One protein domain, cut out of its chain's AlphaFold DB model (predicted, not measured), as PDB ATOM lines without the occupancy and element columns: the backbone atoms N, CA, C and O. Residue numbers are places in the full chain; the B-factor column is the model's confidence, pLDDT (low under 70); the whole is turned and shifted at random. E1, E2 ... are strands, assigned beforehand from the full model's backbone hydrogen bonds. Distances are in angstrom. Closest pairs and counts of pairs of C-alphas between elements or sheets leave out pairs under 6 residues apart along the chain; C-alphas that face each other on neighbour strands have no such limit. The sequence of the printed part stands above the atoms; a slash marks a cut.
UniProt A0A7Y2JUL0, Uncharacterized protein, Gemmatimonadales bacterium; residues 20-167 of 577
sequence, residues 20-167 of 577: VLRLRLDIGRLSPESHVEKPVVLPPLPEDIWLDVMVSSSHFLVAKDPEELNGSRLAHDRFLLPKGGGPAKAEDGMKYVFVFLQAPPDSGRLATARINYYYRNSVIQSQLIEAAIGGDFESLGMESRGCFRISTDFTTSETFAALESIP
ATOM      1  N   VAL A  20     -54.391 -84.393  -3.200       94.69
ATOM      2  CA  VAL A  20     -53.108 -84.497  -3.897       94.69
ATOM      3  C   VAL A  20     -53.270 -84.003  -5.325       94.69
ATOM      4  O   VAL A  20     -54.065 -84.520  -6.104       94.69
ATOM      5  N   LEU A  21     -52.478 -83.000  -5.678       94.44
ATOM      6  CA  LEU A  21     -52.419 -82.411  -7.005       94.44
ATOM      7  C   LEU A  21     -51.180 -82.918  -7.726       94.44
ATOM      8  O   LEU A  21     -50.106 -83.025  -7.134       94.44
ATOM      9  N   ARG A  22     -51.304 -83.130  -9.035       94.75
ATOM     10  CA  ARG A  22     -50.170 -83.432  -9.906       94.75
ATOM     11  C   ARG A  22     -49.821 -82.208 -10.749       94.75
ATOM     12  O   ARG A  22     -50.530 -81.869 -11.696       94.75
ATOM     13  N   LEU A  23     -48.718 -81.549 -10.412       94.69
ATOM     14  CA  LEU A  23     -48.168 -80.413 -11.142       94.69
ATOM     15  C   LEU A  23     -47.320 -80.918 -12.313       94.69
ATOM     16  O   LEU A  23     -46.274 -81.529 -12.110       94.69
ATOM     17  N   ARG A  24     -47.768 -80.648 -13.543       94.19
ATOM     18  CA  ARG A  24     -46.985 -80.882 -14.763       94.19
ATOM     19  C   ARG A  24     -46.160 -79.641 -15.085       94.19
ATOM     20  O   ARG A  24     -46.730 -78.578 -15.318       94.19
ATOM     21  N   LEU A  25     -44.845 -79.798 -15.137       94.12
ATOM     22  CA  LEU A  25     -43.899 -78.762 -15.531       94.12
ATOM     23  C   LEU A  25     -43.352 -79.070 -16.926       94.12
ATOM     24  O   LEU A  25     -42.913 -80.188 -17.188       94.12
ATOM     25  N   ASP A  26     -43.341 -78.068 -17.798       91.19
ATOM     26  CA  ASP A  26     -42.633 -78.076 -19.076       91.19
ATOM     27  C   ASP A  26     -42.069 -76.689 -19.389       91.19
ATOM     28  O   ASP A  26     -42.600 -75.669 -18.948       91.19
ATOM     29  N   ILE A  27     -40.970 -76.663 -20.145       89.50
ATOM     30  CA  ILE A  27     -40.311 -75.443 -20.616       89.50
ATOM     31  C   ILE A  27     -40.218 -75.510 -22.145       89.50
ATOM     32  O   ILE A  27     -39.769 -76.510 -22.711       89.50
ATOM     33  N   GLY A  28     -40.647 -74.448 -22.828       84.44
ATOM     34  CA  GLY A  28     -40.615 -74.355 -24.288       84.44
ATOM     35  C   GLY A  28     -41.904 -73.773 -24.860       84.44
ATOM     36  O   GLY A  28     -42.361 -72.710 -24.438       84.44
ATOM     37  N   ARG A  29     -42.491 -74.451 -25.856       81.50
ATOM     38  CA  ARG A  29     -43.723 -73.984 -26.507       81.50
ATOM     39  C   ARG A  29     -44.868 -73.945 -25.500       81.50
ATOM     40  O   ARG A  29     -45.193 -74.962 -24.900       81.50
ATOM     41  N   LEU A  30     -45.530 -72.793 -25.412       82.19
ATOM     42  CA  LEU A  30     -46.654 -72.601 -24.507       82.19
ATOM     43  C   LEU A  30     -47.759 -73.641 -24.743       82.19
ATOM     44  O   LEU A  30     -48.362 -73.695 -25.819       82.19
ATOM     45  N   SER A  31     -48.037 -74.435 -23.710       85.25
ATOM     46  CA  SER A  31     -49.165 -75.359 -23.685       85.25
ATOM     47  C   SER A  31     -50.493 -74.596 -23.542       85.25
ATOM     48  O   SER A  31     -50.584 -73.710 -22.687       85.25
ATOM     49  N   PRO A  32     -51.558 -74.952 -24.294       84.81
ATOM     50  CA  PRO A  32     -52.902 -74.393 -24.085       84.81
ATOM     51  C   PRO A  32     -53.494 -74.767 -22.713       84.81
ATOM     52  O   PRO A  32     -54.498 -74.207 -22.277       84.81
ATOM     53  N   GLU A  33     -52.873 -75.725 -22.026       86.00
ATOM     54  CA  GLU A  33     -53.241 -76.154 -20.681       86.00
ATOM     55  C   GLU A  33     -52.465 -75.408 -19.589       86.00
ATOM     56  O   GLU A  33     -52.709 -75.653 -18.411       86.00
ATOM     57  N   SER A  34     -51.537 -74.513 -19.953       88.38
ATOM     58  CA  SER A  34     -50.748 -73.760 -18.979       88.38
ATOM     59  C   SER A  34     -51.646 -72.934 -18.060       88.38
ATOM     60  O   SER A  34     -52.563 -72.244 -18.509       88.38
ATOM     61  N   HIS A  35     -51.349 -73.001 -16.764       90.25
ATOM     62  CA  HIS A  35     -51.978 -72.181 -15.729       90.25
ATOM     63  C   HIS A  35     -51.122 -70.957 -15.358       90.25
ATOM     64  O   HIS A  35     -51.497 -70.200 -14.464       90.25
ATOM     65  N   VAL A  36     -49.980 -70.757 -16.033       91.62
ATOM     66  CA  VAL A  36     -49.108 -69.596 -15.821       91.62
ATOM     67  C   VAL A  36     -49.776 -68.346 -16.381       91.62
ATOM     68  O   VAL A  36     -50.148 -68.290 -17.552       91.62
ATOM     69  N   GLU A  37     -49.898 -67.314 -15.556       91.31
ATOM     70  CA  GLU A  37     -50.395 -66.008 -15.963       91.31
ATOM     71  C   GLU A  37     -49.382 -65.291 -16.857       91.31
ATOM     72  O   GLU A  37     -48.226 -65.107 -16.475       91.31
ATOM     73  N   LYS A  38     -49.844 -64.818 -18.023       88.06
ATOM     74  CA  LYS A  38     -49.041 -64.044 -18.993       88.06
ATOM     75  C   LYS A  38     -47.683 -64.711 -19.292       88.06
ATOM     76  O   LYS A  38     -46.639 -64.092 -19.085       88.06
ATOM     77  N   PRO A  39     -47.689 -65.966 -19.764       87.00
ATOM     78  CA  PRO A  39     -46.466 -66.710 -20.020       87.00
ATOM     79  C   PRO A  39     -45.640 -66.026 -21.113       87.00
ATOM     80  O   PRO A  39     -46.184 -65.502 -22.089       87.00
ATOM     81  N   VAL A  40     -44.319 -66.056 -20.953       85.00
ATOM     82  CA  VAL A  40     -43.375 -65.492 -21.922       85.00
ATOM     83  C   VAL A  40     -42.938 -66.585 -22.892       85.00
ATOM     84  O   VAL A  40     -42.643 -67.710 -22.492       85.00
ATOM     85  N   VAL A  41     -42.908 -66.256 -24.182       84.31
ATOM     86  CA  VAL A  41     -42.387 -67.157 -25.215       84.31
ATOM     87  C   VAL A  41     -40.865 -67.089 -25.200       84.31
ATOM     88  O   VAL A  41     -40.294 -66.007 -25.342       84.31
ATOM     89  N   LEU A  42     -40.217 -68.243 -25.054       84.25
ATOM     90  CA  LEU A  42     -38.762 -68.326 -25.087       84.25
ATOM     91  C   LEU A  42     -38.245 -68.185 -26.531       84.25
ATOM     92  O   LEU A  42     -38.747 -68.873 -27.427       84.25
ATOM     93  N   PRO A  43     -37.255 -67.313 -26.786       84.19
ATOM     94  CA  PRO A  43     -36.539 -67.274 -28.047       84.19
ATOM     95  C   PRO A  43     -35.659 -68.525 -28.214       84.19
ATOM     96  O   PRO A  43     -35.378 -69.240 -27.247       84.19
ATOM     97  N   PRO A  44     -35.171 -68.779 -29.439       84.94
ATOM     98  CA  PRO A  44     -34.112 -69.750 -29.671       84.94
ATOM     99  C   PRO A  44     -32.886 -69.467 -28.796       84.94
ATOM    100  O   PRO A  44     -32.384 -68.343 -28.778       84.94
ATOM    101  N   LEU A  45     -32.389 -70.495 -28.110       85.81
ATOM    102  CA  LEU A  45     -31.158 -70.402 -27.326       85.81
ATOM    103  C   LEU A  45     -29.916 -70.585 -28.217       85.81
ATOM    104  O   LEU A  45     -29.984 -71.350 -29.191       85.81
ATOM    105  N   PRO A  46     -28.789 -69.923 -27.892       85.69
ATOM    106  CA  PRO A  46     -27.541 -70.038 -28.653       85.69
ATOM    107  C   PRO A  46     -26.872 -71.415 -28.504       85.69
ATOM    108  O   PRO A  46     -26.192 -71.879 -29.428       85.69
ATOM    109  N   GLU A  47     -27.115 -72.093 -27.383       90.56
ATOM    110  CA  GLU A  47     -26.583 -73.410 -27.039       90.56
ATOM    111  C   GLU A  47     -27.567 -74.230 -26.194       90.56
ATOM    112  O   GLU A  47     -28.628 -73.740 -25.800       90.56
ATOM    113  N   ASP A  48     -27.220 -75.498 -25.971       92.56
ATOM    114  CA  ASP A  48     -27.955 -76.396 -25.086       92.56
ATOM    115  C   ASP A  48     -27.673 -76.019 -23.625       92.56
ATOM    116  O   ASP A  48     -26.516 -75.938 -23.213       92.56
ATOM    117  N   ILE A  49     -28.722 -75.817 -22.826       92.25
ATOM    118  CA  ILE A  49     -28.603 -75.341 -21.444       92.25
ATOM    119  C   ILE A  49     -29.340 -76.276 -20.491       92.25
ATOM    120  O   ILE A  49     -30.515 -76.572 -20.688       92.25
ATOM    121  N   TRP A  50     -28.673 -76.688 -19.413       93.06
ATOM    122  CA  TRP A  50     -29.338 -77.330 -18.282       93.06
ATOM    123  C   TRP A  50     -29.856 -76.281 -17.297       93.06
ATOM    124  O   TRP A  50     -29.080 -75.477 -16.780       93.06
ATOM    125  N   LEU A  51     -31.154 -76.327 -17.013       93.50
ATOM    126  CA  LEU A  51     -31.787 -75.589 -15.926       93.50
ATOM    127  C   LEU A  51     -32.187 -76.553 -14.818       93.50
ATOM    128  O   LEU A  51     -32.859 -77.550 -15.083       93.50
ATOM    129  N   ASP A  52     -31.837 -76.228 -13.579       93.94
ATOM    130  CA  ASP A  52     -32.392 -76.936 -12.430       93.94
ATOM    131  C   ASP A  52     -33.733 -76.302 -12.065       93.94
ATOM    132  O   ASP A  52     -33.887 -75.079 -12.076       93.94
ATOM    133  N   VAL A  53     -34.704 -77.127 -11.705       94.44
ATOM    134  CA  VAL A  53     -36.018 -76.688 -11.249       94.44
ATOM    135  C   VAL A  53     -36.259 -77.238  -9.860       94.44
ATOM    136  O   VAL A  53     -36.024 -78.412  -9.588       94.44
ATOM    137  N   MET A  54     -36.729 -76.380  -8.967       94.88
ATOM    138  CA  MET A  54     -37.104 -76.768  -7.618       94.88
ATOM    139  C   MET A  54     -38.516 -76.301  -7.328       94.88
ATOM    140  O   MET A  54     -38.821 -75.118  -7.479       94.88
ATOM    141  N   VAL A  55     -39.348 -77.213  -6.841       95.12
ATOM    142  CA  VAL A  55     -40.642 -76.872  -6.261       95.12
ATOM    143  C   VAL A  55     -40.514 -76.928  -4.749       95.12
ATOM    144  O   VAL A  55     -40.008 -77.912  -4.222       95.12
ATOM    145  N   SER A  56     -40.942 -75.882  -4.050       93.25
ATOM    146  CA  SER A  56     -40.806 -75.767  -2.591       93.25
ATOM    147  C   SER A  56     -42.013 -75.081  -1.969       93.25
ATOM    148  O   SER A  56     -42.599 -74.190  -2.588       93.25
ATOM    149  N   SER A  57     -42.370 -75.432  -0.737       90.69
ATOM    150  CA  SER A  57     -43.555 -74.876  -0.082       90.69
ATOM    151  C   SER A  57     -43.495 -74.992   1.444       90.69
ATOM    152  O   SER A  57     -43.151 -76.051   1.956       90.69
ATOM    153  N   SER A  58     -43.926 -73.954   2.175       85.81
ATOM    154  CA  SER A  58     -44.221 -74.050   3.619       85.81
ATOM    155  C   SER A  58     -45.640 -74.567   3.910       85.81
ATOM    156  O   SER A  58     -45.939 -74.986   5.027       85.81
ATOM    157  N   HIS A  59     -46.531 -74.581   2.911       89.62
ATOM    158  CA  HIS A  59     -47.948 -74.906   3.078       89.62
ATOM    159  C   HIS A  59     -48.312 -76.322   2.603       89.62
ATOM    160  O   HIS A  59     -48.788 -77.130   3.399       89.62
ATOM    161  N   PHE A  60     -48.039 -76.637   1.339       93.25
ATOM    162  CA  PHE A  60     -48.152 -77.967   0.734       93.25
ATOM    163  C   PHE A  60     -47.023 -78.910   1.156       93.25
ATOM    164  O   PHE A  60     -45.896 -78.447   1.374       93.25
ATOM    165  N   LEU A  61     -47.308 -80.212   1.228       95.19
ATOM    166  CA  LEU A  61     -46.259 -81.230   1.083       95.19
ATOM    167  C   LEU A  61     -45.899 -81.343  -0.399       95.19
ATOM    168  O   LEU A  61     -46.775 -81.201  -1.252       95.19
ATOM    169  N   VAL A  62     -44.620 -81.553  -0.698       95.50
ATOM    170  CA  VAL A  62     -44.082 -81.540  -2.063       95.50
ATOM    171  C   VAL A  62     -43.140 -82.719  -2.241       95.50
ATOM    172  O   VAL A  62     -42.213 -82.875  -1.449       95.50
ATOM    173  N   ALA A  63     -43.349 -83.521  -3.281       95.62
ATOM    174  CA  ALA A  63     -42.487 -84.658  -3.600       95.62
ATOM    175  C   ALA A  63     -42.503 -84.990  -5.102       95.62
ATOM    176  O   ALA A  63     -43.376 -84.522  -5.839       95.62
ATOM    177  N   LYS A  64     -41.532 -85.790  -5.562       93.06
ATOM    178  CA  LYS A  64     -41.520 -86.318  -6.939       93.06
ATOM    179  C   LYS A  64     -42.470 -87.489  -7.125       93.06
ATOM    180  O   LYS A  64     -43.026 -87.640  -8.207       93.06
ATOM    181  N   ASP A  65     -42.645 -88.284  -6.078       92.00
ATOM    182  CA  ASP A  65     -43.549 -89.424  -6.046       92.00
ATOM    183  C   ASP A  65     -44.633 -89.194  -4.976       92.00
ATOM    184  O   ASP A  65     -44.323 -88.683  -3.894       92.00
ATOM    185  N   PRO A  66     -45.909 -89.523  -5.233       91.56
ATOM    186  CA  PRO A  66     -46.955 -89.432  -4.221       91.56
ATOM    187  C   PRO A  66     -46.671 -90.273  -2.965       91.56
ATOM    188  O   PRO A  66     -47.102 -89.881  -1.882       91.56
ATOM    189  N   GLU A  67     -45.931 -91.381  -3.062       91.06
ATOM    190  CA  GLU A  67     -45.539 -92.207  -1.906       91.06
ATOM    191  C   GLU A  67     -44.507 -91.505  -0.999       91.06
ATOM    192  O   GLU A  67     -44.396 -91.808   0.193       91.06
ATOM    193  N   GLU A  68     -43.794 -90.512  -1.535       92.00
ATOM    194  CA  GLU A  68     -42.803 -89.696  -0.827       92.00
ATOM    195  C   GLU A  68     -43.407 -88.450  -0.153       92.00
ATOM    196  O   GLU A  68     -42.684 -87.680   0.488       92.00
ATOM    197  N   LEU A  69     -44.730 -88.243  -0.228       89.50
ATOM    198  CA  LEU A  69     -45.455 -87.156   0.456       89.50
ATOM    199  C   LEU A  69     -45.540 -87.366   1.984       89.50
ATOM    200  O   LEU A  69     -46.573 -87.166   2.612       89.50
ATOM    201  N   ASN A  70     -44.434 -87.744   2.615       83.62
ATOM    202  CA  ASN A  70     -44.314 -87.981   4.047       83.62
ATOM    203  C   ASN A  70     -43.439 -86.899   4.677       83.62
ATOM    204  O   ASN A  70     -42.273 -87.109   4.997       83.62
ATOM    205  N   GLY A  71     -44.003 -85.698   4.817       81.69
ATOM    206  CA  GLY A  71     -43.311 -84.552   5.414       81.69
ATOM    207  C   GLY A  71     -42.340 -83.821   4.481       81.69
ATOM    208  O   GLY A  71     -41.835 -82.769   4.867       81.69
ATOM    209  N   SER A  72     -42.117 -84.314   3.256       88.00
ATOM    210  CA  SER A  72     -41.315 -83.606   2.254       88.00
ATOM    211  C   SER A  72     -41.960 -82.270   1.865       88.00
ATOM    212  O   SER A  72     -43.178 -82.160   1.700       88.00
ATOM    213  N   ARG A  73     -41.134 -81.233   1.722       88.12
ATOM    214  CA  ARG A  73     -41.535 -79.851   1.389       88.12
ATOM    215  C   ARG A  73     -40.863 -79.328   0.122       88.12
ATOM    216  O   ARG A  73     -41.040 -78.158  -0.226       88.12
ATOM    217  N   LEU A  74     -40.105 -80.186  -0.561       91.44
ATOM    218  CA  LEU A  74     -39.339 -79.832  -1.745       91.44
ATOM    219  C   LEU A  74     -39.249 -80.990  -2.747       91.44
ATOM    220  O   LEU A  74     -39.249 -82.156  -2.368       91.44
ATOM    221  N   ALA A  75     -39.123 -80.654  -4.028       92.94
ATOM    222  CA  ALA A  75     -38.784 -81.579  -5.105       92.94
ATOM    223  C   ALA A  75     -37.846 -80.888  -6.105       92.94
ATOM    224  O   ALA A  75     -38.011 -79.699  -6.382       92.94
ATOM    225  N   HIS A  76     -36.878 -81.626  -6.654       91.94
ATOM    226  CA  HIS A  76     -35.833 -81.092  -7.538       91.94
ATOM    227  C   HIS A  76     -35.700 -81.879  -8.829       91.94
ATOM    228  O   HIS A  76     -35.447 -83.071  -8.771       91.94
ATOM    229  N   ASP A  77     -35.735 -81.225  -9.978       92.75
ATOM    230  CA  ASP A  77     -35.484 -81.864 -11.271       92.75
ATOM    231  C   ASP A  77     -34.639 -80.967 -12.180       92.75
ATOM    232  O   ASP A  77     -34.226 -79.878 -11.773       92.75
ATOM    233  N   ARG A  78     -34.355 -81.421 -13.400       94.00
ATOM    234  CA  ARG A  78     -33.550 -80.692 -14.376       94.00
ATOM    235  C   ARG A  78     -34.168 -80.777 -15.759       94.00
ATOM    236  O   ARG A  78     -34.648 -81.824 -16.175       94.00
ATOM    237  N   PHE A  79     -34.084 -79.680 -16.497       94.81
ATOM    238  CA  PHE A  79     -34.461 -79.613 -17.901       94.81
ATOM    239  C   PHE A  79     -33.253 -79.269 -18.765       94.81
ATOM    240  O   PHE A  79     -32.576 -78.272 -18.523       94.81
ATOM    241  N   LEU A  80     -33.034 -80.045 -19.820       95.12
ATOM    242  CA  LEU A  80     -32.202 -79.679 -20.954       95.12
ATOM    243  C   LEU A  80     -33.038 -78.850 -21.927       95.12
ATOM    244  O   LEU A  80     -33.952 -79.371 -22.571       95.12
ATOM    245  N   LEU A  81     -32.717 -77.569 -22.048       92.81
ATOM    246  CA  LEU A  81     -33.276 -76.676 -23.049       92.81
ATOM    247  C   LEU A  81     -32.391 -76.763 -24.296       92.81
ATOM    248  O   LEU A  81     -31.219 -76.393 -24.224       92.81
ATOM    249  N   PRO A  82     -32.911 -77.253 -25.431       91.06
ATOM    250  CA  PRO A  82     -32.104 -77.411 -26.626       91.06
ATOM    251  C   PRO A  82     -31.843 -76.067 -27.313       91.06
ATOM    252  O   PRO A  82     -32.724 -75.202 -27.424       91.06
ATOM    253  N   LYS A  83     -30.654 -75.959 -27.897       88.69
ATOM    254  CA  LYS A  83     -30.276 -74.952 -28.877       88.69
ATOM    255  C   LYS A  83     -31.360 -74.843 -29.943       88.69
ATOM    256  O   LYS A  83     -31.868 -75.842 -30.456       88.69
ATOM    257  N   GLY A  84     -31.717 -73.613 -30.298       83.19
ATOM    258  CA  GLY A  84     -32.755 -73.358 -31.299       83.19
ATOM    259  C   GLY A  84     -34.189 -73.296 -30.753       83.19
ATOM    260  O   GLY A  84     -35.093 -72.986 -31.524       83.19
ATOM    261  N   GLY A  85     -34.417 -73.528 -29.452       81.00
ATOM    262  CA  GLY A  85     -35.720 -73.286 -28.808       81.00
ATOM    263  C   GLY A  85     -36.749 -74.411 -28.981       81.00
ATOM    264  O   GLY A  85     -37.956 -74.169 -28.942       81.00
ATOM    265  N   GLY A  86     -36.285 -75.646 -29.196       85.31
ATOM    266  CA  GLY A  86     -37.138 -76.837 -29.135       85.31
ATOM    267  C   GLY A  86     -37.708 -77.092 -27.727       85.31
ATOM    268  O   GLY A  86     -37.317 -76.426 -26.769       85.31
ATOM    269  N   PRO A  87     -38.636 -78.055 -27.567       87.88
ATOM    270  CA  PRO A  87     -39.162 -78.410 -26.251       87.88
ATOM    271  C   PRO A  87     -38.038 -78.928 -25.350       87.88
ATOM    272  O   PRO A  87     -37.212 -79.731 -25.798       87.88
ATOM    273  N   ALA A  88     -38.033 -78.491 -24.093       92.25
ATOM    274  CA  ALA A  88     -37.084 -78.994 -23.118       92.25
ATOM    275  C   ALA A  88     -37.309 -80.488 -22.837       92.25
ATOM    276  O   ALA A  88     -38.411 -81.018 -23.019       92.25
ATOM    277  N   LYS A  89     -36.250 -81.165 -22.394       94.94
ATOM    278  CA  LYS A  89     -36.290 -82.566 -21.961       94.94
ATOM    279  C   LYS A  89     -35.865 -82.665 -20.505       94.94
ATOM    280  O   LYS A  89     -34.851 -82.085 -20.141       94.94
ATOM    281  N   ALA A  90     -36.631 -83.382 -19.700       93.50
ATOM    282  CA  ALA A  90     -36.251 -83.758 -18.349       93.50
ATOM    283  C   ALA A  90     -35.040 -84.711 -18.364       93.50
ATOM    284  O   ALA A  90     -34.649 -85.220 -19.420       93.50
ATOM    285  N   GLU A  91     -34.438 -84.954 -17.200       88.50
ATOM    286  CA  GLU A  91     -33.255 -85.817 -17.059       88.50
ATOM    287  C   GLU A  91     -33.504 -87.267 -17.518       88.50
ATOM    288  O   GLU A  91     -32.625 -87.901 -18.100       88.50
ATOM    289  N   ASP A  92     -34.731 -87.762 -17.356       90.44
ATOM    290  CA  ASP A  92     -35.191 -89.068 -17.847       90.44
ATOM    291  C   ASP A  92     -35.520 -89.088 -19.360       90.44
ATOM    292  O   ASP A  92     -35.932 -90.111 -19.910       90.44
ATOM    293  N   GLY A  93     -35.337 -87.959 -20.053       91.94
ATOM    294  CA  GLY A  93     -35.635 -87.774 -21.472       91.94
ATOM    295  C   GLY A  93     -37.095 -87.432 -21.783       91.94
ATOM    296  O   GLY A  93     -37.421 -87.194 -22.955       91.94
ATOM    297  N   MET A  94     -37.972 -87.375 -20.778       92.19
ATOM    298  CA  MET A  94     -39.381 -87.025 -20.944       92.19
ATOM    299  C   MET A  94     -39.554 -85.533 -21.234       92.19
ATOM    300  O   MET A  94     -38.682 -84.709 -20.991       92.19
ATOM    301  N   LYS A  95     -40.709 -85.152 -21.785       89.62
ATOM    302  CA  LYS A  95     -41.017 -83.736 -22.077       89.62
ATOM    303  C   LYS A  95     -41.467 -82.946 -20.849       89.62
ATOM    304  O   LYS A  95     -41.561 -81.725 -20.920       89.62
ATOM    305  N   TYR A  96     -41.807 -83.647 -19.773       92.06
ATOM    306  CA  TYR A  96     -42.453 -83.088 -18.597       92.06
ATOM    307  C   TYR A  96     -41.765 -83.596 -17.343       92.06
ATOM    308  O   TYR A  96     -41.361 -84.755 -17.299       92.06
ATOM    309  N   VAL A  97     -41.739 -82.754 -16.317       92.75
ATOM    310  CA  VAL A  97     -41.484 -83.170 -14.938       92.75
ATOM    311  C   VAL A  97     -42.813 -83.141 -14.202       92.75
ATOM    312  O   VAL A  97     -43.575 -82.179 -14.327       92.75
ATOM    313  N   PHE A  98     -43.099 -84.189 -13.436       94.56
ATOM    314  CA  PHE A  98     -44.238 -84.203 -12.528       94.56
ATOM    315  C   PHE A  98     -43.769 -83.971 -11.098       94.56
ATOM    316  O   PHE A  98     -42.799 -84.569 -10.643       94.56
ATOM    317  N   VAL A  99     -44.481 -83.096 -10.396       96.38
ATOM    318  CA  VAL A  99     -44.314 -82.867  -8.963       96.38
ATOM    319  C   VAL A  99     -45.677 -83.002  -8.306       96.38
ATOM    320  O   VAL A  99     -46.673 -82.499  -8.823       96.38
ATOM    321  N   PHE A 100     -45.736 -83.670  -7.167       97.12
ATOM    322  CA  PHE A 100     -46.967 -83.852  -6.415       97.12
ATOM    323  C   PHE A 100     -47.039 -82.828  -5.288       97.12
ATOM    324  O   PHE A 100     -46.053 -82.588  -4.592       97.12
ATOM    325  N   LEU A 101     -48.209 -82.209  -5.133       96.62
ATOM    326  CA  LEU A 101     -48.499 -81.230  -4.091       96.62
ATOM    327  C   LEU A 101     -49.675 -81.731  -3.260       96.62
ATOM    328  O   LEU A 101     -50.777 -81.845  -3.789       96.62
ATOM    329  N   GLN A 102     -49.476 -81.990  -1.970       96.69
ATOM    330  CA  GLN A 102     -50.593 -82.280  -1.070       96.69
ATOM    331  C   GLN A 102     -51.044 -81.010  -0.360       96.69
ATOM    332  O   GLN A 102     -50.248 -80.360   0.326       96.69
ATOM    333  N   ALA A 103     -52.320 -80.663  -0.523       95.25
ATOM    334  CA  ALA A 103     -52.941 -79.546   0.169       95.25
ATOM    335  C   ALA A 103     -52.896 -79.746   1.696       95.25
ATOM    336  O   ALA A 103     -52.984 -80.878   2.176       95.25
ATOM    337  N   PRO A 104     -52.788 -78.665   2.488       93.75
ATOM    338  CA  PRO A 104     -52.911 -78.776   3.934       93.75
ATOM    339  C   PRO A 104     -54.291 -79.348   4.324       93.75
ATOM    340  O   PRO A 104     -55.259 -79.192   3.574       93.75
ATOM    341  N   PRO A 105     -54.401 -80.007   5.491       93.19
ATOM    342  CA  PRO A 105     -55.653 -80.615   5.949       93.19
ATOM    343  C   PRO A 105     -56.684 -79.589   6.447       93.19
ATOM    344  O   PRO A 105     -57.863 -79.916   6.558       93.19
ATOM    345  N   ASP A 106     -56.258 -78.354   6.724       90.06
ATOM    346  CA  ASP A 106     -57.127 -77.284   7.213       90.06
ATOM    347  C   ASP A 106     -57.736 -76.482   6.055       90.06
ATOM    348  O   ASP A 106     -57.037 -76.117   5.103       90.06
ATOM    349  N   SER A 107     -59.028 -76.165   6.161       89.44
ATOM    350  CA  SER A 107     -59.754 -75.325   5.204       89.44
ATOM    351  C   SER A 107     -59.728 -73.833   5.574       89.44
ATOM    352  O   SER A 107     -59.316 -73.454   6.668       89.44
ATOM    353  N   GLY A 108     -60.191 -72.973   4.659       84.81
ATOM    354  CA  GLY A 108     -60.361 -71.538   4.895       84.81
ATOM    355  C   GLY A 108     -59.050 -70.753   4.881       84.81
ATOM    356  O   GLY A 108     -58.920 -69.753   5.583       84.81
ATOM    357  N   ARG A 109     -58.058 -71.208   4.109       86.50
ATOM    358  CA  ARG A 109     -56.738 -70.567   4.015       86.50
ATOM    359  C   ARG A 109     -56.237 -70.493   2.583       86.50
ATOM    360  O   ARG A 109     -56.523 -71.365   1.764       86.50
ATOM    361  N   LEU A 110     -55.408 -69.488   2.322       87.69
ATOM    362  CA  LEU A 110     -54.559 -69.445   1.139       87.69
ATOM    363  C   LEU A 110     -53.308 -70.298   1.394       87.69
ATOM    364  O   LEU A 110     -52.638 -70.149   2.418       87.69
ATOM    365  N   ALA A 111     -53.001 -71.207   0.478       89.81
ATOM    366  CA  ALA A 111     -51.767 -71.977   0.463       89.81
ATOM    367  C   ALA A 111     -50.896 -71.540  -0.716       89.81
ATOM    368  O   ALA A 111     -51.395 -71.156  -1.773       89.81
ATOM    369  N   THR A 112     -49.581 -71.615  -0.528       90.75
ATOM    370  CA  THR A 112     -48.597 -71.152  -1.510       90.75
ATOM    371  C   THR A 112     -47.493 -72.177  -1.713       90.75
ATOM    372  O   THR A 112     -47.079 -72.848  -0.769       90.75
ATOM    373  N   ALA A 113     -47.021 -72.289  -2.951       92.62
ATOM    374  CA  ALA A 113     -45.827 -73.038  -3.330       92.62
ATOM    375  C   ALA A 113     -45.028 -72.224  -4.354       92.62
ATOM    376  O   ALA A 113     -45.558 -71.309  -4.979       92.62
ATOM    377  N   ARG A 114     -43.750 -72.543  -4.539       93.00
ATOM    378  CA  ARG A 114     -42.868 -71.853  -5.488       93.00
ATOM    379  C   ARG A 114     -42.204 -72.830  -6.424       93.00
ATOM    380  O   ARG A 114     -41.761 -73.879  -5.972       93.00
ATOM    381  N   ILE A 115     -42.092 -72.441  -7.688       95.19
ATOM    382  CA  ILE A 115     -41.273 -73.101  -8.701       95.19
ATOM    383  C   ILE A 115     -40.103 -72.161  -8.991       95.19
ATOM    384  O   ILE A 115     -40.302 -71.083  -9.546       95.19
ATOM    385  N   ASN A 116     -38.896 -72.543  -8.591       95.00
ATOM    386  CA  ASN A 116     -37.675 -71.779  -8.824       95.00
ATOM    387  C   ASN A 116     -36.862 -72.435  -9.944       95.00
ATOM    388  O   ASN A 116     -36.648 -73.648  -9.921       95.00
ATOM    389  N   TYR A 117     -36.381 -71.626 -10.883       94.44
ATOM    390  CA  TYR A 117     -35.535 -72.040 -12.001       94.44
ATOM    391  C   TYR A 117     -34.122 -71.512 -11.784       94.44
ATOM    392  O   TYR A 117     -33.936 -70.305 -11.586       94.44
ATOM    393  N   TYR A 118     -33.136 -72.400 -11.846       93.94
ATOM    394  CA  TYR A 118     -31.737 -72.088 -11.592       93.94
ATOM    395  C   TYR A 118     -30.866 -72.379 -12.808       93.94
ATOM    396  O   TYR A 118     -31.012 -73.409 -13.463       93.94
ATOM    397  N   TYR A 119     -29.898 -71.500 -13.045       92.38
ATOM    398  CA  TYR A 119     -28.778 -71.728 -13.951       92.38
ATOM    399  C   TYR A 119     -27.488 -71.432 -13.189       92.38
ATOM    400  O   TYR A 119     -27.401 -70.401 -12.523       92.38
ATOM    401  N   ARG A 120     -26.518 -72.357 -13.221       89.00
ATOM    402  CA  ARG A 120     -25.266 -72.265 -12.435       89.00
ATOM    403  C   ARG A 120     -25.502 -71.923 -10.954       89.00
ATOM    404  O   ARG A 120     -24.777 -71.148 -10.346       89.00
ATOM    405  N   ASN A 121     -26.544 -72.515 -10.367       87.88
ATOM    406  CA  ASN A 121     -27.000 -72.277  -8.993       87.88
ATOM    407  C   ASN A 121     -27.496 -70.859  -8.658       87.88
ATOM    408  O   ASN A 121     -27.832 -70.621  -7.500       87.88
ATOM    409  N   SER A 122     -27.623 -69.963  -9.634       91.19
ATOM    410  CA  SER A 122     -28.309 -68.676  -9.490       91.19
ATOM    411  C   SER A 122     -29.776 -68.800  -9.885       91.19
ATOM    412  O   SER A 122     -30.099 -69.444 -10.883       91.19
ATOM    413  N   VAL A 123     -30.672 -68.167  -9.131       93.50
ATOM    414  CA  VAL A 123     -32.091 -68.065  -9.478       93.50
ATOM    415  C   VAL A 123     -32.256 -67.138 -10.681       93.50
ATOM    416  O   VAL A 123     -31.881 -65.965 -10.653       93.50
ATOM    417  N   ILE A 124     -32.890 -67.652 -11.730       94.12
ATOM    418  CA  ILE A 124     -33.152 -66.908 -12.969       94.12
ATOM    419  C   ILE A 124     -34.623 -66.510 -13.077       94.12
ATOM    420  O   ILE A 124     -34.978 -65.463 -13.623       94.12
ATOM    421  N   GLN A 125     -35.506 -67.346 -12.538       94.12
ATOM    422  CA  GLN A 125     -36.939 -67.106 -12.514       94.12
ATOM    423  C   GLN A 125     -37.573 -67.812 -11.319       94.12
ATOM    424  O   GLN A 125     -37.098 -68.856 -10.874       94.12
ATOM    425  N   SER A 126     -38.664 -67.247 -10.818       94.44
ATOM    426  CA  SER A 126     -39.557 -67.904  -9.877       94.44
ATOM    427  C   SER A 126     -41.008 -67.669 -10.254       94.44
ATOM    428  O   SER A 126     -41.396 -66.577 -10.682       94.44
ATOM    429  N   GLN A 127     -41.799 -68.716 -10.067       94.12
ATOM    430  CA  GLN A 127     -43.243 -68.687 -10.181       94.12
ATOM    431  C   GLN A 127     -43.867 -69.005  -8.827       94.12
ATOM    432  O   GLN A 127     -43.497 -69.981  -8.171       94.12
ATOM    433  N   LEU A 128     -44.829 -68.182  -8.424       93.06
ATOM    434  CA  LEU A 128     -45.629 -68.371  -7.225       93.06
ATOM    435  C   LEU A 128     -46.935 -69.071  -7.598       93.06
ATOM    436  O   LEU A 128     -47.699 -68.565  -8.423       93.06
ATOM    437  N   ILE A 129     -47.177 -70.214  -6.966       93.25
ATOM    438  CA  ILE A 129     -48.458 -70.914  -6.953       93.25
ATOM    439  C   ILE A 129     -49.245 -70.408  -5.744       93.25
ATOM    440  O   ILE A 129     -48.737 -70.441  -4.624       93.25
ATOM    441  N   GLU A 130     -50.487 -69.994  -5.967       91.88
ATOM    442  CA  GLU A 130     -51.441 -69.601  -4.930       91.88
ATOM    443  C   GLU A 130     -52.722 -70.414  -5.102       91.88
ATOM    444  O   GLU A 130     -53.258 -70.492  -6.210       91.88
ATOM    445  N   ALA A 131     -53.215 -71.019  -4.021       92.12
ATOM    446  CA  ALA A 131     -54.452 -71.791  -4.047       92.12
ATOM    447  C   ALA A 131     -55.285 -71.600  -2.776       92.12
ATOM    448  O   ALA A 131     -54.760 -71.703  -1.666       92.12
ATOM    449  N   ALA A 132     -56.590 -71.385  -2.931       91.81
ATOM    450  CA  ALA A 132     -57.542 -71.457  -1.829       91.81
ATOM    451  C   ALA A 132     -57.784 -72.922  -1.438       91.81
ATOM    452  O   ALA A 132     -58.068 -73.758  -2.301       91.81
ATOM    453  N   ILE A 133     -57.690 -73.224  -0.141       92.56
ATOM    454  CA  ILE A 133     -57.921 -74.564   0.409       92.56
ATOM    455  C   ILE A 133     -59.252 -74.576   1.156       92.56
ATOM    456  O   ILE A 133     -59.337 -74.081   2.277       92.56
ATOM    457  N   GLY A 134     -60.291 -75.141   0.541       88.38
ATOM    458  CA  GLY A 134     -61.667 -75.165   1.051       88.38
ATOM    459  C   GLY A 134     -62.246 -73.792   1.447       88.38
ATOM    460  O   GLY A 134     -61.615 -72.751   1.294       88.38
ATOM    461  N   GLY A 135     -63.456 -73.803   2.014       79.56
ATOM    462  CA  GLY A 135     -64.095 -72.615   2.598       79.56
ATOM    463  C   GLY A 135     -64.709 -71.628   1.597       79.56
ATOM    464  O   GLY A 135     -64.785 -71.893   0.397       79.56
ATOM    465  N   ASP A 136     -65.183 -70.503   2.137       71.44
ATOM    466  CA  ASP A 136     -65.725 -69.372   1.379       71.44
ATOM    467  C   ASP A 136     -64.578 -68.484   0.871       71.44
ATOM    468  O   ASP A 136     -63.934 -67.759   1.635       71.44
ATOM    469  N   PHE A 137     -64.281 -68.584  -0.423       73.12
ATOM    470  CA  PHE A 137     -63.144 -67.915  -1.054       73.12
ATOM    471  C   PHE A 137     -63.367 -66.410  -1.275       73.12
ATOM    472  O   PHE A 137     -62.391 -65.705  -1.557       73.12
ATOM    473  N   GLU A 138     -64.598 -65.904  -1.099       68.25
ATOM    474  CA  GLU A 138     -64.880 -64.460  -1.097       68.25
ATOM    475  C   GLU A 138     -64.096 -63.781   0.034       68.25
ATOM    476  O   GLU A 138     -63.318 -62.848  -0.179       68.25
ATOM    477  N   SER A 139     -64.137 -64.385   1.224       66.00
ATOM    478  CA  SER A 139     -63.418 -63.907   2.409       66.00
ATOM    479  C   SER A 139     -61.883 -63.921   2.289       66.00
ATOM    480  O   SER A 139     -61.200 -63.239   3.054       66.00
ATOM    481  N   LEU A 140     -61.325 -64.656   1.316       64.88
ATOM    482  CA  LEU A 140     -59.882 -64.753   1.061       64.88
ATOM    483  C   LEU A 140     -59.382 -63.736   0.019       64.88
ATOM    484  O   LEU A 140     -58.208 -63.766  -0.353       64.88
ATOM    485  N   GLY A 141     -60.246 -62.838  -0.468       64.88
ATOM    486  CA  GLY A 141     -59.870 -61.797  -1.430       64.88
ATOM    487  C   GLY A 141     -59.564 -62.325  -2.838       64.88
ATOM    488  O   GLY A 141     -58.896 -61.646  -3.622       64.88
ATOM    489  N   MET A 142     -60.043 -63.530  -3.175       66.00
ATOM    490  CA  MET A 142     -59.832 -64.172  -4.483       66.00
ATOM    491  C   MET A 142     -60.984 -63.948  -5.485       66.00
ATOM    492  O   MET A 142     -60.906 -64.424  -6.620       66.00
ATOM    493  N   GLU A 143     -62.011 -63.170  -5.117       59.28
ATOM    494  CA  GLU A 143     -63.282 -62.965  -5.847       59.28
ATOM    495  C   GLU A 143     -63.148 -62.659  -7.350       59.28
ATOM    496  O   GLU A 143     -63.980 -63.071  -8.152       59.28
ATOM    497  N   SER A 144     -62.089 -61.954  -7.760       55.12
ATOM    498  CA  SER A 144     -61.881 -61.530  -9.155       55.12
ATOM    499  C   SER A 144     -60.811 -62.324  -9.913       55.12
ATOM    500  O   SER A 144     -60.568 -62.045 -11.088       55.12
ATOM    501  N   ARG A 145     -60.132 -63.279  -9.259       59.75
ATOM    502  CA  ARG A 145     -58.875 -63.876  -9.760       59.75
ATOM    503  C   ARG A 145     -58.872 -65.407  -9.849       59.75
ATOM    504  O   ARG A 145     -57.921 -65.961 -10.390       59.75
ATOM    505  N   GLY A 146     -59.932 -66.075  -9.389       74.62
ATOM    506  CA  GLY A 146     -60.020 -67.539  -9.329       74.62
ATOM    507  C   GLY A 146     -59.348 -68.121  -8.080       74.62
ATOM    508  O   GLY A 146     -58.614 -67.430  -7.388       74.62
ATOM    509  N   CYS A 147     -59.606 -69.394  -7.787       85.38
ATOM    510  CA  CYS A 147     -59.152 -70.105  -6.587       85.38
ATOM    511  C   CYS A 147     -57.766 -70.758  -6.725       85.38
ATOM    512  O   CYS A 147     -57.241 -71.275  -5.741       85.38
ATOM    513  N   PHE A 148     -57.181 -70.767  -7.926       89.69
ATOM    514  CA  PHE A 148     -55.848 -71.305  -8.201       89.69
ATOM    515  C   PHE A 148     -55.131 -70.465  -9.255       89.69
ATOM    516  O   PHE A 148     -55.703 -70.172 -10.309       89.69
ATOM    517  N   ARG A 149     -53.866 -70.120  -8.999       90.25
ATOM    518  CA  ARG A 149     -53.079 -69.218  -9.843       90.25
ATOM    519  C   ARG A 149     -51.606 -69.591  -9.842       90.25
ATOM    520  O   ARG A 149     -51.072 -69.982  -8.810       90.25
ATOM    521  N   ILE A 150     -50.946 -69.404 -10.983       93.12
ATOM    522  CA  ILE A 150     -49.487 -69.476 -11.093       93.12
ATOM    523  C   ILE A 150     -49.004 -68.188 -11.747       93.12
ATOM    524  O   ILE A 150     -49.385 -67.894 -12.874       93.12
ATOM    525  N   SER A 151     -48.168 -67.406 -11.068       92.69
ATOM    526  CA  SER A 151     -47.678 -66.127 -11.596       92.69
ATOM    527  C   SER A 151     -46.159 -66.033 -11.515       92.69
ATOM    528  O   SER A 151     -45.563 -66.446 -10.526       92.69
ATOM    529  N   THR A 152     -45.519 -65.487 -12.554       93.06
ATOM    530  CA  THR A 152     -44.078 -65.188 -12.509       93.06
ATOM    531  C   THR A 152     -43.866 -63.902 -11.720       93.06
ATOM    532  O   THR A 152     -44.179 -62.808 -12.199       93.06
ATOM    533  N   ASP A 153     -43.349 -64.024 -10.500       91.06
ATOM    534  CA  ASP A 153     -43.196 -62.909  -9.565       91.06
ATOM    535  C   ASP A 153     -41.748 -62.418  -9.448       91.06
ATOM    536  O   ASP A 153     -41.499 -61.263  -9.084       91.06
ATOM    537  N   PHE A 154     -40.790 -63.249  -9.848       93.44
ATOM    538  CA  PHE A 154     -39.381 -62.905  -9.931       93.44
ATOM    539  C   PHE A 154     -38.773 -63.419 -11.231       93.44
ATOM    540  O   PHE A 154     -38.997 -64.558 -11.635       93.44
ATOM    541  N   THR A 155     -37.959 -62.590 -11.870       93.56
ATOM    542  CA  THR A 155     -37.085 -63.026 -12.950       93.56
ATOM    543  C   THR A 155     -35.892 -62.094 -13.063       93.56
ATOM    544  O   THR A 155     -35.989 -60.911 -12.753       93.56
ATOM    545  N   THR A 156     -34.753 -62.640 -13.458       91.50
ATOM    546  CA  THR A 156     -33.594 -61.878 -13.923       91.50
ATOM    547  C   THR A 156     -33.435 -62.015 -15.434       91.50
ATOM    548  O   THR A 156     -32.655 -61.288 -16.023       91.50
ATOM    549  N   SER A 157     -34.171 -62.910 -16.094       89.94
ATOM    550  CA  SER A 157     -34.216 -63.042 -17.550       89.94
ATOM    551  C   SER A 157     -35.573 -63.607 -17.961       89.94
ATOM    552  O   SER A 157     -35.822 -64.801 -17.804       89.94
ATOM    553  N   GLU A 158     -36.459 -62.755 -18.487       85.81
ATOM    554  CA  GLU A 158     -37.809 -63.156 -18.919       85.81
ATOM    555  C   GLU A 158     -37.768 -64.197 -20.047       85.81
ATOM    556  O   GLU A 158     -38.681 -65.011 -20.174       85.81
ATOM    557  N   THR A 159     -36.709 -64.172 -20.856       85.31
ATOM    558  CA  THR A 159     -36.562 -64.975 -22.075       85.31
ATOM    559  C   THR A 159     -35.492 -66.056 -21.979       85.31
ATOM    560  O   THR A 159     -35.298 -66.785 -22.944       85.31
ATOM    561  N   PHE A 160     -34.752 -66.151 -20.872       87.38
ATOM    562  CA  PHE A 160     -33.561 -67.009 -20.775       87.38
ATOM    563  C   PHE A 160     -32.511 -66.730 -21.864       87.38
ATOM    564  O   PHE A 160     -31.676 -67.575 -22.173       87.38
ATOM    565  N   ALA A 161     -32.526 -65.530 -22.443       82.62
ATOM    566  CA  ALA A 161     -31.483 -65.114 -23.361       82.62
ATOM    567  C   ALA A 161     -30.168 -64.871 -22.603       82.62
ATOM    568  O   ALA A 161     -30.166 -64.354 -21.479       82.62
ATOM    569  N   ALA A 162     -29.065 -65.221 -23.264       84.56
ATOM    570  CA  ALA A 162     -27.687 -64.962 -22.856       84.56
ATOM    571  C   ALA A 162     -27.234 -65.599 -21.526       84.56
ATOM    572  O   ALA A 162     -26.210 -65.183 -20.984       84.56
ATOM    573  N   LEU A 163     -27.979 -66.564 -20.962       89.38
ATOM    574  CA  LEU A 163     -27.685 -67.143 -19.638       89.38
ATOM    575  C   LEU A 163     -26.229 -67.588 -19.474       89.38
ATOM    576  O   LEU A 163     -25.706 -67.481 -18.372       89.38
ATOM    577  N   GLU A 164     -25.561 -68.004 -20.550       88.88
ATOM    578  CA  GLU A 164     -24.143 -68.367 -20.590       88.88
ATOM    579  C   GLU A 164     -23.193 -67.301 -20.018       88.88
ATOM    580  O   GLU A 164     -22.115 -67.644 -19.523       88.88
ATOM    581  N   SER A 165     -23.606 -66.028 -20.035       89.31
ATOM    582  CA  SER A 165     -22.856 -64.903 -19.467       89.31
ATOM    583  C   SER A 165     -22.910 -64.835 -17.937       89.31
ATOM    584  O   SER A 165     -22.049 -64.205 -17.327       89.31
ATOM    585  N   ILE A 166     -23.877 -65.505 -17.296       90.56
ATOM    586  CA  ILE A 166     -23.976 -65.559 -15.835       90.56
ATOM    587  C   ILE A 166     -22.783 -66.348 -15.290       90.56
ATOM    588  O   ILE A 166     -22.623 -67.519 -15.645       90.56
ATOM    589  N   PRO A 167     -21.945 -65.751 -14.424       87.38
ATOM    590  CA  PRO A 167     -20.734 -66.396 -13.944       87.38
ATOM    591  C   PRO A 167     -21.048 -67.652 -13.129       87.38
ATOM    592  O   PRO A 167     -22.031 -67.720 -12.393       87.38
TER     593      PRO A 167
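What this domain is: This is residues 20 to 167 of the 577 residues of an uncharacterized protein of Gemmatimonadales bacterium (UniProt A0A7Y2JUL0). This is a sandwich of strands: a large, twisted sheet of five is partly face to face with a small sheet of three, and long loops join several strands. The sheets' best planes are 34 degrees apart. The 148 printed residues, with no named helix, have eight named strands, E1 to E8; both sheets are antiparallel, in the orders E4 E2 E6 E7 E8 and E1 E5 E3. The class is all strand, though under half of the residues, 62, are in named strands. The whole is compact, with a radius of gyration of the C-alphas of 16.0 A and spans of 48 by 35 by 29 A.

How they stand to each other: E1, residues 20 to 25, is an edge strand antiparallel to E5, residues 97 to 102; N 21 and O 101 are 2.8 A apart. E5 also neighbours E3, residues 61 to 63, antiparallel, with N 100 and O 63 2.8 A apart. E2, residues 49 to 56, is antiparallel to edge strand E4, residues 74 to 81, with N 51 and O 79 2.8 A apart, and to E6, residues 109 to 119, with N 116 and O 54 2.8 A apart. E6 forms a hairpin with E7, residues 122 to 133, with N 111 and O 131 2.8 A apart. E7, which bends by 58 degrees at residue 125, forms another with edge strand E8, residues 148 to 155, with N 126 and O 154 2.8 A apart. E6, E7 and E8 make a meander, each strand the antiparallel neighbour of the one before. Between the sheets, the closest C-alphas of E3 and E4, those of Ala 63 and Ala 75, are 5.0 A apart.

Where its parts are: E1 begins at C-alpha 20 (-53.108, -84.497, -3.897). E6 is 33.3 A long, E7 31.8 A, E2 22.5 A, E4 22.4 A and E8 21.1 A. E8 ends at C-alpha 155 (-37.085, -63.026, -12.950).

The domain as a whole: The two C-alphas farthest apart, of Pro 46 and Asp 136, are 48.6 A apart. The printed part has no cut; the links E1 to E2, E4 to E5 and E7 to E8 are long. Residues 138 to 145 have pLDDT under 70.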